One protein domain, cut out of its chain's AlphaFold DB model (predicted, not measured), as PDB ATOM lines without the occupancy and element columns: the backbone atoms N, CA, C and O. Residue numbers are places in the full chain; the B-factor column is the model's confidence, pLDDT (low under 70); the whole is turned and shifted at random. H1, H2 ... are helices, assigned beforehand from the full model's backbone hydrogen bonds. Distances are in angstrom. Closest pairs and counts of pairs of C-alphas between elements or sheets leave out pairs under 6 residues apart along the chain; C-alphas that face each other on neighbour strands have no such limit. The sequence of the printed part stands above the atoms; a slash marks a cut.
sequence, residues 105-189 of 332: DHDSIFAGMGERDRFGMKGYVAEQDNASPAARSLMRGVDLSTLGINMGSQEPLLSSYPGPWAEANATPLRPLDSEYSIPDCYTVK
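Overview. This is residues 105 to 189 of the 332 residues of the protein "NOT2_3_5 domain-containing protein" of Cladophialophora psammophila CBS 110553 (UniProt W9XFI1). A small cluster of short helices, H1 to H4, sits at one end of a long, strung-out chain that runs through H5 and H6 into a tail. Residues 180 to 189 stick out at the far end, and residues 151 to 156 stick out as a loop. The 85 printed residues hold six named helices and no named strand; the class is all helix, with 35 residues in them, under half. The whole is extended, radius of gyration of the C-alphas 23.1 A, a rod spanning 76 by 25 by 23 A.

Arrangement. H1, residues 105 to 109, only just touches H3, residues 121 to 130, with 3 pairs of C-alphas within 8 A, the closest being Ile 109 and Ala 126 at 6.6 A. H2, residues 115 to 118, is close to H3 but not clearly touching: the closest C-alphas, of Asp 117 and Gly 123, are 5.8 A apart. H3 and H4, residues 133 to 140, form a helical hairpin; they only just touch, with 3 pairs within 8 A, C-alphas 128 and 136 closest at 6.5 A, opposite ways at a shallow tilt of 34.9 degrees, only just short of steep. H5, residues 144 to 147, and H6, residues 157 to 160, touch no helix. Every O i to N i+4 pair is within hydrogen-bond range in H1, H3 and H4; H2, H5 and H6 are too short for one.

Along the chain. H1 begins at C-alpha 105 (26.315, 58.714, 61.674). H3 is 14.5 A long, H4 10.5 A. H6 ends at C-alpha 160 (8.162, 97.301, 65.965).

Size, cuts and confidence. The C-alphas of Gly 112 and Lys 189, farthest apart, are 76.0 A apart. The printed part has no cut, and no link is long. Residues 161 to 189 hold no named element. pLDDT is under 70 at residues 105 to 108 and 168 to 179.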
ATOM      1  N   ASP A 105      27.232  59.341  60.706       53.62
ATOM      2  CA  ASP A 105      26.315  58.714  61.674       53.62
ATOM      3  C   ASP A 105      24.848  58.767  61.233       53.62
ATOM      4  O   ASP A 105      24.066  57.882  61.568       53.62
ATOM      5  N   HIS A 106      24.452  59.746  60.416       57.41
ATOM      6  CA  HIS A 106      23.082  59.798  59.893       57.41
ATOM      7  C   HIS A 106      22.727  58.557  59.054       57.41
ATOM      8  O   HIS A 106      21.620  58.033  59.154       57.41
ATOM      9  N   ASP A 107      23.673  58.053  58.255       60.25
ATOM     10  CA  ASP A 107      23.477  56.830  57.469       60.25
ATOM     11  C   ASP A 107      23.490  55.552  58.336       60.25
ATOM     12  O   ASP A 107      22.944  54.531  57.907       60.25
ATOM     13  N   SER A 108      24.042  55.593  59.560       67.94
ATOM     14  CA  SER A 108      24.038  54.452  60.491       67.94
ATOM     15  C   SER A 108      22.691  54.296  61.214       67.94
ATOM     16  O   SER A 108      22.205  53.173  61.346       67.94
ATOM     17  N   ILE A 109      22.019  55.404  61.561       71.12
ATOM     18  CA  ILE A 109      20.652  55.425  62.131       71.12
ATOM     19  C   ILE A 109      19.640  54.762  61.180       71.12
ATOM     20  O   ILE A 109      18.743  54.035  61.610       71.12
ATOM     21  N   PHE A 110      19.794  54.986  59.872       76.12
ATOM     22  CA  PHE A 110      18.918  54.433  58.835       76.12
ATOM     23  C   PHE A 110      19.450  53.141  58.192       76.12
ATOM     24  O   PHE A 110      18.911  52.699  57.167       76.12
ATOM     25  N   ALA A 111      20.499  52.530  58.750       73.56
ATOM     26  CA  ALA A 111      21.067  51.292  58.232       73.56
ATOM     27  C   ALA A 111      20.064  50.132  58.374       73.56
ATOM     28  O   ALA A 111      19.488  49.896  59.432       73.56
ATOM     29  N   GLY A 112      19.831  49.403  57.280       74.81
ATOM     30  CA  GLY A 112      18.854  48.306  57.235       74.81
ATOM     31  C   GLY A 112      17.386  48.735  57.088       74.81
ATOM     32  O   GLY A 112      16.534  47.869  56.897       74.81
ATOM     33  N   MET A 113      17.067  50.035  57.106       82.31
ATOM     34  CA  MET A 113      15.724  50.526  56.775       82.31
ATOM     35  C   MET A 113      15.560  50.707  55.261       82.31
ATOM     36  O   MET A 113      16.390  51.341  54.610       82.31
ATOM     37  N   GLY A 114      14.454  50.210  54.698       86.50
ATOM     38  CA  GLY A 114      14.065  50.545  53.326       86.50
ATOM     39  C   GLY A 114      13.649  52.015  53.205       86.50
ATOM     40  O   GLY A 114      13.253  52.632  54.192       86.50
ATOM     41  N   GLU A 115      13.673  52.587  51.997       83.31
ATOM     42  CA  GLU A 115      13.359  54.014  51.774       83.31
ATOM     43  C   GLU A 115      12.000  54.437  52.362       83.31
ATOM     44  O   GLU A 115      11.881  55.508  52.954       83.31
ATOM     45  N   ARG A 116      10.984  53.564  52.276       85.69
ATOM     46  CA  ARG A 116       9.648  53.809  52.851       85.69
ATOM     47  C   ARG A 116       9.633  53.832  54.382       85.69
ATOM     48  O   ARG A 116       8.786  54.502  54.960       85.69
ATOM     49  N   ASP A 117      10.530  53.090  55.029       87.81
ATOM     50  CA  ASP A 117      10.678  53.099  56.487       87.81
ATOM     51  C   ASP A 117      11.512  54.310  56.935       87.81
ATOM     52  O   ASP A 117      11.123  54.985  57.887       87.81
ATOM     53  N   ARG A 118      12.590  54.631  56.200       85.81
ATOM     54  CA  ARG A 118      13.481  55.788  56.417       85.81
ATOM     55  C   ARG A 118      12.741  57.125  56.360       85.81
ATOM     56  O   ARG A 118      12.931  57.960  57.232       85.81
ATOM     57  N   PHE A 119      11.901  57.330  55.347       87.50
ATOM     58  CA  PHE A 119      11.092  58.549  55.205       87.50
ATOM     59  C   PHE A 119       9.678  58.402  55.798       87.50
ATOM     60  O   PHE A 119       8.823  59.262  55.600       87.50
ATOM     61  N   GLY A 120       9.423  57.300  56.508       88.19
ATOM     62  CA  GLY A 120       8.180  57.031  57.221       88.19
ATOM     63  C   GLY A 120       8.309  57.244  58.731       88.19
ATOM     64  O   GLY A 120       9.332  57.687  59.249       88.19
ATOM     65  N   MET A 121       7.261  56.862  59.465       88.38
ATOM     66  CA  MET A 121       7.195  57.035  60.924       88.38
ATOM     67  C   MET A 121       8.343  56.335  61.677       88.38
ATOM     68  O   MET A 121       8.784  56.826  62.710       88.38
ATOM     69  N   LYS A 122       8.858  55.205  61.165       87.50
ATOM     70  CA  LYS A 122       9.974  54.482  61.799       87.50
ATOM     71  C   LYS A 122      11.275  55.287  61.764       87.50
ATOM     72  O   LYS A 122      11.934  55.393  62.793       87.50
ATOM     73  N   GLY A 123      11.609  55.872  60.614       88.75
ATOM     74  CA  GLY A 123      12.759  56.759  60.478       88.75
ATOM     75  C   GLY A 123      12.623  58.014  61.335       88.75
ATOM     76  O   GLY A 123      13.587  58.386  61.991       88.75
ATOM     77  N   TYR A 124      11.422  58.599  61.431       87.31
ATOM     78  CA  TYR A 124      11.175  59.733  62.333       87.31
ATOM     79  C   TYR A 124      11.458  59.396  63.808       87.31
ATOM     80  O   TYR A 124      12.125  60.170  64.486       87.31
ATOM     81  N   VAL A 125      11.001  58.240  64.311       87.81
ATOM     82  CA  VAL A 125      11.273  57.838  65.707       87.81
ATOM     83  C   VAL A 125      12.760  57.539  65.930       87.81
ATOM     84  O   VAL A 125      13.332  58.027  66.901       87.81
ATOM     85  N   ALA A 126      13.406  56.808  65.014       85.88
ATOM     86  CA  ALA A 126      14.840  56.513  65.110       85.88
ATOM     87  C   ALA A 126      15.704  57.789  65.097       85.88
ATOM     88  O   ALA A 126      16.657  57.904  65.868       85.88
ATOM     89  N   GLU A 127      15.325  58.769  64.274       85.88
ATOM     90  CA  GLU A 127      15.935  60.095  64.257       85.88
ATOM     91  C   GLU A 127      15.665  60.853  65.565       85.88
ATOM     92  O   GLU A 127      16.588  61.402  66.153       85.88
ATOM     93  N   GLN A 128      14.432  60.855  66.083       84.50
ATOM     94  CA  GLN A 128      14.076  61.562  67.321       84.50
ATOM     95  C   GLN A 128      14.906  61.106  68.531       84.50
ATOM     96  O   GLN A 128      15.356  61.939  69.332       84.50
ATOM     97  N   ASP A 129      15.111  59.796  68.659       83.25
ATOM     98  CA  ASP A 129      15.831  59.208  69.783       83.25
ATOM     99  C   ASP A 129      17.336  59.514  69.698       83.25
ATOM    100  O   ASP A 129      17.919  59.967  70.689       83.25
ATOM    101  N   ASN A 130      17.952  59.392  68.513       82.50
ATOM    102  CA  ASN A 130      19.394  59.612  68.324       82.50
ATOM    103  C   ASN A 130      19.793  61.051  67.912       82.50
ATOM    104  O   ASN A 130      20.978  61.349  67.780       82.50
ATOM    105  N   ALA A 131      18.833  61.959  67.727       81.44
ATOM    106  CA  ALA A 131      19.075  63.294  67.181       81.44
ATOM    107  C   ALA A 131      20.047  64.168  67.992       81.44
ATOM    108  O   ALA A 131      20.071  64.174  69.226       81.44
ATOM    109  N   SER A 132      20.771  65.037  67.284       85.88
ATOM    110  CA  SER A 132      21.512  66.143  67.899       85.88
ATOM    111  C   SER A 132      20.564  67.146  68.590       85.88
ATOM    112  O   SER A 132      19.378  67.212  68.255       85.88
ATOM    113  N   PRO A 133      21.040  67.988  69.531       83.25
ATOM    114  CA  PRO A 133      20.205  69.020  70.163       83.25
ATOM    115  C   PRO A 133      19.526  69.969  69.157       83.25
ATOM    116  O   PRO A 133      18.360  70.330  69.332       83.25
ATOM    117  N   ALA A 134      20.221  70.312  68.067       82.88
ATOM    118  CA  ALA A 134      19.671  71.114  66.975       82.88
ATOM    119  C   ALA A 134      18.571  70.361  66.204       82.88
ATOM    120  O   ALA A 134      17.497  70.915  65.975       82.88
ATOM    121  N   ALA A 135      18.784  69.082  65.875       84.00
ATOM    122  CA  ALA A 135      17.776  68.259  65.201       84.00
ATOM    123  C   ALA A 135      16.537  68.017  66.085       84.00
ATOM    124  O   ALA A 135      15.409  68.102  65.599       84.00
ATOM    125  N   ARG A 136      16.706  67.833  67.403       85.25
ATOM    126  CA  ARG A 136      15.575  67.776  68.349       85.25
ATOM    127  C   ARG A 136      14.793  69.091  68.407       85.25
ATOM    128  O   ARG A 136      13.570  69.043  68.489       85.25
ATOM    129  N   SER A 137      15.469  70.239  68.315       86.12
ATOM    130  CA  SER A 137      14.816  71.559  68.255       86.12
ATOM    131  C   SER A 137      14.067  71.776  66.935       86.12
ATOM    132  O   SER A 137      12.980  72.342  66.935       86.12
ATOM    133  N   LEU A 138      14.586  71.260  65.815       87.00
ATOM    134  CA  LEU A 138      13.886  71.259  64.524       87.00
ATOM    135  C   LEU A 138      12.647  70.346  64.528       87.00
ATOM    136  O   LEU A 138      11.618  70.719  63.974       87.00
ATOM    137  N   MET A 139      12.720  69.174  65.169       85.81
ATOM    138  CA  MET A 139      11.609  68.211  65.215       85.81
ATOM    139  C   MET A 139      10.518  68.554  66.235       85.81
ATOM    140  O   MET A 139       9.348  68.299  65.964       85.81
ATOM    141  N   ARG A 140      10.877  69.098  67.406       86.81
ATOM    142  CA  ARG A 140       9.905  69.535  68.429       86.81
ATOM    143  C   ARG A 140       9.417  70.970  68.227       86.81
ATOM    144  O   ARG A 140       8.380  71.330  68.775       86.81
ATOM    145  N   GLY A 141      10.151  71.766  67.452       86.88
ATOM    146  CA  GLY A 141       9.935  73.200  67.314       86.88
ATOM    147  C   GLY A 141      10.487  74.007  68.493       86.88
ATOM    148  O   GLY A 141      10.969  73.474  69.493       86.88
ATOM    149  N   VAL A 142      10.388  75.326  68.350       84.88
ATOM    150  CA  VAL A 142      10.671  76.326  69.387       84.88
ATOM    151  C   VAL A 142       9.369  77.072  69.661       84.88
ATOM    152  O   VAL A 142       8.630  77.377  68.722       84.88
ATOM    153  N   ASP A 143       9.079  77.366  70.927       84.88
ATOM    154  CA  ASP A 143       7.941  78.214  71.270       84.88
ATOM    155  C   ASP A 143       8.202  79.649  70.792       84.88
ATOM    156  O   ASP A 143       9.084  80.347  71.287       84.88
ATOM    157  N   LEU A 144       7.417  80.102  69.816       80.12
ATOM    158  CA  LEU A 144       7.553  81.439  69.242       80.12
ATOM    159  C   LEU A 144       7.204  82.545  70.254       80.12
ATOM    160  O   LEU A 144       7.634  83.682  70.069       80.12
ATOM    161  N   SER A 145       6.482  82.225  71.336       81.00
ATOM    162  CA  SER A 145       6.201  83.175  72.418       81.00
ATOM    163  C   SER A 145       7.475  83.619  73.152       81.00
ATOM    164  O   SER A 145       7.546  84.752  73.630       81.00
ATOM    165  N   THR A 146       8.524  82.785  73.164       80.19
ATOM    166  CA  THR A 146       9.805  83.103  73.812       80.19
ATOM    167  C   THR A 146      10.749  83.922  72.929       80.19
ATOM    168  O   THR A 146      11.878  84.167  73.338       80.19
ATOM    169  N   LEU A 147      10.332  84.330  71.723       77.75
ATOM    170  CA  LEU A 147      11.149  85.135  70.801       77.75
ATOM    171  C   LEU A 147      10.953  86.652  70.971       77.75
ATOM    172  O   LEU A 147      11.510  87.427  70.201       77.75
ATOM    173  N   GLY A 148      10.135  87.095  71.932       74.50
ATOM    174  CA  GLY A 148       9.856  88.521  72.166       74.50
ATOM    175  C   GLY A 148       8.913  89.176  71.149       74.50
ATOM    176  O   GLY A 148       8.608  90.362  71.256       74.50
ATOM    177  N   ILE A 149       8.418  88.414  70.170       77.94
ATOM    178  CA  ILE A 149       7.528  88.898  69.112       77.94
ATOM    179  C   ILE A 149       6.074  88.612  69.500       77.94
ATOM    180  O   ILE A 149       5.696  87.467  69.748       77.94
ATOM    181  N   ASN A 150       5.226  89.644  69.518       78.88
ATOM    182  CA  ASN A 150       3.807  89.491  69.843       78.88
ATOM    183  C   ASN A 150       3.014  88.862  68.681       78.88
ATOM    184  O   ASN A 150       2.335  89.553  67.923       78.88
ATOM    185  N   MET A 151       3.047  87.533  68.581       80.25
ATOM    186  CA  MET A 151       2.299  86.753  67.582       80.25
ATOM    187  C   MET A 151       0.764  86.912  67.673       80.25
ATOM    188  O   MET A 151       0.059  86.493  66.760       80.25
ATOM    189  N   GLY A 152       0.238  87.507  68.753       83.88
ATOM    190  CA  GLY A 152      -1.181  87.840  68.926       83.88
ATOM    191  C   GLY A 152      -1.566  89.264  68.496       83.88
ATOM    192  O   GLY A 152      -2.722  89.652  68.664       83.88
ATOM    193  N   SER A 153      -0.623  90.059  67.978       82.88
ATOM    194  CA  SER A 153      -0.895  91.406  67.462       82.88
ATOM    195  C   SER A 153      -1.823  91.368  66.244       82.88
ATOM    196  O   SER A 153      -1.622  90.567  65.333       82.88
ATOM    197  N   GLN A 154      -2.794  92.285  66.184       85.19
ATOM    198  CA  GLN A 154      -3.557  92.548  64.954       85.19
ATOM    199  C   GLN A 154      -2.891  93.601  64.051       85.19
ATOM    200  O   GLN A 154      -3.341  93.818  62.928       85.19
ATOM    201  N   GLU A 155      -1.816  94.245  64.517       81.00
ATOM    202  CA  GLU A 155      -1.054  95.244  63.763       81.00
ATOM    203  C   GLU A 155       0.240  94.660  63.157       81.00
ATOM    204  O   GLU A 155       0.830  93.746  63.750       81.00
ATOM    205  N   PRO A 156       0.722  95.184  62.007       81.69
ATOM    206  CA  PRO A 156       1.929  94.694  61.342       81.69
ATOM    207  C   PRO A 156       3.189  94.806  62.209       81.69
ATOM    208  O   PRO A 156       3.652  95.896  62.528       81.69
ATOM    209  N   LEU A 157       3.802  93.660  62.510       78.44
ATOM    210  CA  LEU A 157       4.935  93.550  63.438       78.44
ATOM    211  C   LEU A 157       6.226  94.240  62.965       78.44
ATOM    212  O   LEU A 157       7.075  94.567  63.794       78.44
ATOM    213  N   LEU A 158       6.376  94.477  61.655       78.50
ATOM    214  CA  LEU A 158       7.602  95.010  61.047       78.50
ATOM    215  C   LEU A 158       7.995  96.394  61.588       78.50
ATOM    216  O   LEU A 158       9.181  96.655  61.747       78.50
ATOM    217  N   SER A 159       7.027  97.260  61.907       72.69
ATOM    218  CA  SER A 159       7.290  98.605  62.453       72.69
ATOM    219  C   SER A 159       7.955  98.560  63.834       72.69
ATOM    220  O   SER A 159       8.785  99.402  64.159       72.69
ATOM    221  N   SER A 160       7.606  97.552  64.633       71.75
ATOM    222  CA  SER A 160       8.162  97.301  65.965       71.75
ATOM    223  C   SER A 160       9.370  96.359  65.980       71.75
ATOM    224  O   SER A 160       9.969  96.177  67.038       71.75
ATOM    225  N   TYR A 161       9.709  95.729  64.849       77.06
ATOM    226  CA  TYR A 161      10.636  94.597  64.788       77.06
ATOM    227  C   TYR A 161      12.091  95.028  65.053       77.06
ATOM    228  O   TYR A 161      12.683  95.698  64.209       77.06
ATOM    229  N   PRO A 162      12.710  94.612  66.176       74.06
ATOM    230  CA  PRO A 162      14.055  95.055  66.554       74.06
ATOM    231  C   PRO A 162      15.188  94.406  65.733       74.06
ATOM    232  O   PRO A 162      16.343  94.805  65.864       74.06
ATOM    233  N   GLY A 163      14.874  93.432  64.871       77.62
ATOM    234  CA  GLY A 163      15.826  92.750  63.990       77.62
ATOM    235  C   GLY A 163      16.032  91.264  64.329       77.62
ATOM    236  O   GLY A 163      15.640  90.810  65.402       77.62
ATOM    237  N   PRO A 164      16.658  90.483  63.426       79.69
ATOM    238  CA  PRO A 164      16.752  89.020  63.541       79.69
ATOM    239  C   PRO A 164      17.745  88.507  64.598       79.69
ATOM    240  O   PRO A 164      17.767  87.309  64.867       79.69
ATOM    241  N   TRP A 165      18.559  89.389  65.183       80.25
ATOM    242  CA  TRP A 165      19.491  89.083  66.281       80.25
ATOM    243  C   TRP A 165      19.187  89.895  67.545       80.25
ATOM    244  O   TRP A 165      20.049  90.058  68.404       80.25
ATOM    245  N   ALA A 166      17.985  90.461  67.637       74.12
ATOM    246  CA  ALA A 166      17.541  91.128  68.845       74.12
ATOM    247  C   ALA A 166      17.238  90.101  69.943       74.12
ATOM    248  O   ALA A 166      16.680  89.036  69.676       74.12
ATOM    249  N   GLU A 167      17.581  90.441  71.183       74.38
ATOM    250  CA  GLU A 167      17.242  89.630  72.353       74.38
ATOM    251  C   GLU A 167      15.722  89.480  72.512       74.38
ATOM    252  O   GLU A 167      14.953  90.382  72.174       74.38
ATOM    253  N   ALA A 168      15.280  88.374  73.117       66.44
ATOM    254  CA  ALA A 168      13.859  88.061  73.329       66.44
ATOM    255  C   ALA A 168      13.094  89.069  74.220       66.44
ATOM    256  O   ALA A 168      11.877  88.975  74.378       66.44
ATOM    257  N   ASN A 169      13.795  90.022  74.830       66.75
ATOM    258  CA  ASN A 169      13.244  91.131  75.607       66.75
ATOM    259  C   ASN A 169      13.741  92.506  75.117       66.75
ATOM    260  O   ASN A 169      13.622  93.491  75.848       66.75
ATOM    261  N   ALA A 170      14.315  92.579  73.910       67.31
ATOM    262  CA  ALA A 170      14.761  93.830  73.321       67.31
ATOM    263  C   ALA A 170      13.595  94.820  73.238       67.31
ATOM    264  O   ALA A 170      12.493  94.486  72.797       67.31
ATOM    265  N   THR A 171      13.841  96.063  73.651       66.25
ATOM    266  CA  THR A 171      12.872  97.142  73.455       66.25
ATOM    267  C   THR A 171      12.569  97.284  71.961       66.25
ATOM    268  O   THR A 171      13.528  97.334  71.182       66.25
ATOM    269  N   PRO A 172      11.289  97.393  71.553       64.31
ATOM    270  CA  PRO A 172      10.927  97.689  70.171       64.31
ATOM    271  C   PRO A 172      11.691  98.901  69.638       64.31
ATOM    272  O   PRO A 172      12.020  99.811  70.408       64.31
ATOM    273  N   LEU A 173      11.934  98.927  68.323       61.38
ATOM    274  CA  LEU A 173      12.522 100.094  67.661       61.38
ATOM    275  C   LEU A 173      11.768 101.362  68.075       61.38
ATOM    276  O   LEU A 173      10.534 101.377  68.135       61.38
ATOM    277  N   ARG A 174      12.499 102.438  68.384       60.34
ATOM    278  CA  ARG A 174      11.835 103.695  68.732       60.34
ATOM    279  C   ARG A 174      11.157 104.228  67.469       60.34
ATOM    280  O   ARG A 174      11.669 104.011  66.373       60.34
ATOM    281  N   PRO A 175      10.076 105.015  67.580       54.94
ATOM    282  CA  PRO A 175       9.427 105.602  66.406       54.94
ATOM    283  C   PRO A 175      10.352 106.442  65.503       54.94
ATOM    284  O   PRO A 175      10.031 106.636  64.339       54.94
ATOM    285  N   LEU A 176      11.498 106.925  66.009       55.22
ATOM    286  CA  LEU A 176      12.530 107.609  65.211       55.22
ATOM    287  C   LEU A 176      13.376 106.671  64.333       55.22
ATOM    288  O   LEU A 176      14.001 107.148  63.392       55.22
ATOM    289  N   ASP A 177      13.418 105.378  64.649       57.59
ATOM    290  CA  ASP A 177      14.223 104.377  63.944       57.59
ATOM    291  C   ASP A 177      13.433 103.749  62.762       57.59
ATOM    292  O   ASP A 177      13.972 102.963  61.989       57.59
ATOM    293  N   SER A 178      12.150 104.112  62.598       64.19
ATOM    294  CA  SER A 178      11.319 103.793  61.426       64.19
ATOM    295  C   SER A 178      11.459 104.862  60.336       64.19
ATOM    296  O   SER A 178      11.315 106.057  60.604       64.19
ATOM    297  N   GLU A 179      11.673 104.448  59.085       66.38
ATOM    298  CA  GLU A 179      11.791 105.368  57.947       66.38
ATOM    299  C   GLU A 179      10.435 105.994  57.567       66.38
ATOM    300  O   GLU A 179       9.622 105.398  56.858       66.38
ATOM    301  N   TYR A 180      10.196 107.233  58.005       73.38
ATOM    302  CA  TYR A 180       9.039 108.028  57.588       73.38
ATOM    303  C   TYR A 180       9.407 109.022  56.481       73.38
ATOM    304  O   TYR A 180      10.264 109.889  56.658       73.38
ATOM    305  N   SER A 181       8.694 108.960  55.353       81.69
ATOM    306  CA  SER A 181       8.783 109.988  54.312       81.69
ATOM    307  C   SER A 181       8.049 111.254  54.765       81.69
ATOM    308  O   SER A 181       6.818 111.324  54.733       81.69
ATOM    309  N   ILE A 182       8.805 112.256  55.218       84.31
ATOM    310  CA  ILE A 182       8.265 113.576  55.564       84.31
ATOM    311  C   ILE A 182       8.159 114.464  54.310       84.31
ATOM    312  O   ILE A 182       9.117 114.549  53.540       84.31
ATOM    313  N   PRO A 183       7.032 115.167  54.088       91.75
ATOM    314  CA  PRO A 183       6.931 116.152  53.012       91.75
ATOM    315  C   PRO A 183       7.947 117.296  53.159       91.75
ATOM    316  O   PRO A 183       8.200 117.770  54.268       91.75
ATOM    317  N   ASP A 184       8.454 117.814  52.034       87.38
ATOM    318  CA  ASP A 184       9.476 118.877  51.989       87.38
ATOM    319  C   ASP A 184       9.137 120.122  52.831       87.38
ATOM    320  O   ASP A 184      10.037 120.784  53.349       87.38
ATOM    321  N   CYS A 185       7.849 120.438  53.014       88.69
ATOM    322  CA  CYS A 185       7.397 121.569  53.829       88.69
ATOM    323  C   CYS A 185       7.764 121.470  55.320       88.69
ATOM    324  O   CYS A 185       7.758 122.494  56.000       88.69
ATOM    325  N   TYR A 186       8.106 120.281  55.827       89.06
ATOM    326  CA  TYR A 186       8.611 120.099  57.192       89.06
ATOM    327  C   TYR A 186      10.130 120.348  57.312       89.06
ATOM    328  O   TYR A 186      10.635 120.546  58.417       89.06
ATOM    329  N   THR A 187      10.868 120.402  56.196       86.56
ATOM    330  CA  THR A 187      12.337 120.511  56.187       86.56
ATOM    331  C   THR A 187      12.804 121.959  56.005       86.56
ATOM    332  O   THR A 187      13.010 122.451  54.892       86.56
ATOM    333  N   VAL A 188      13.052 122.658  57.116       84.88
ATOM    334  CA  VAL A 188      13.594 124.030  57.096       84.88
ATOM    335  C   VAL A 188      15.121 124.008  56.959       84.88
ATOM    336  O   VAL A 188      15.840 123.733  57.911       84.88
ATOM    337  N   LYS A 189      15.644 124.356  55.777       81.25
ATOM    338  CA  LYS A 189      17.093 124.283  55.466       81.25
ATOM    339  C   LYS A 189      17.954 125.422  56.042       81.25
ATOM    340  O   LYS A 189      19.173 125.383  55.917       81.25
TER     341      LYS A 189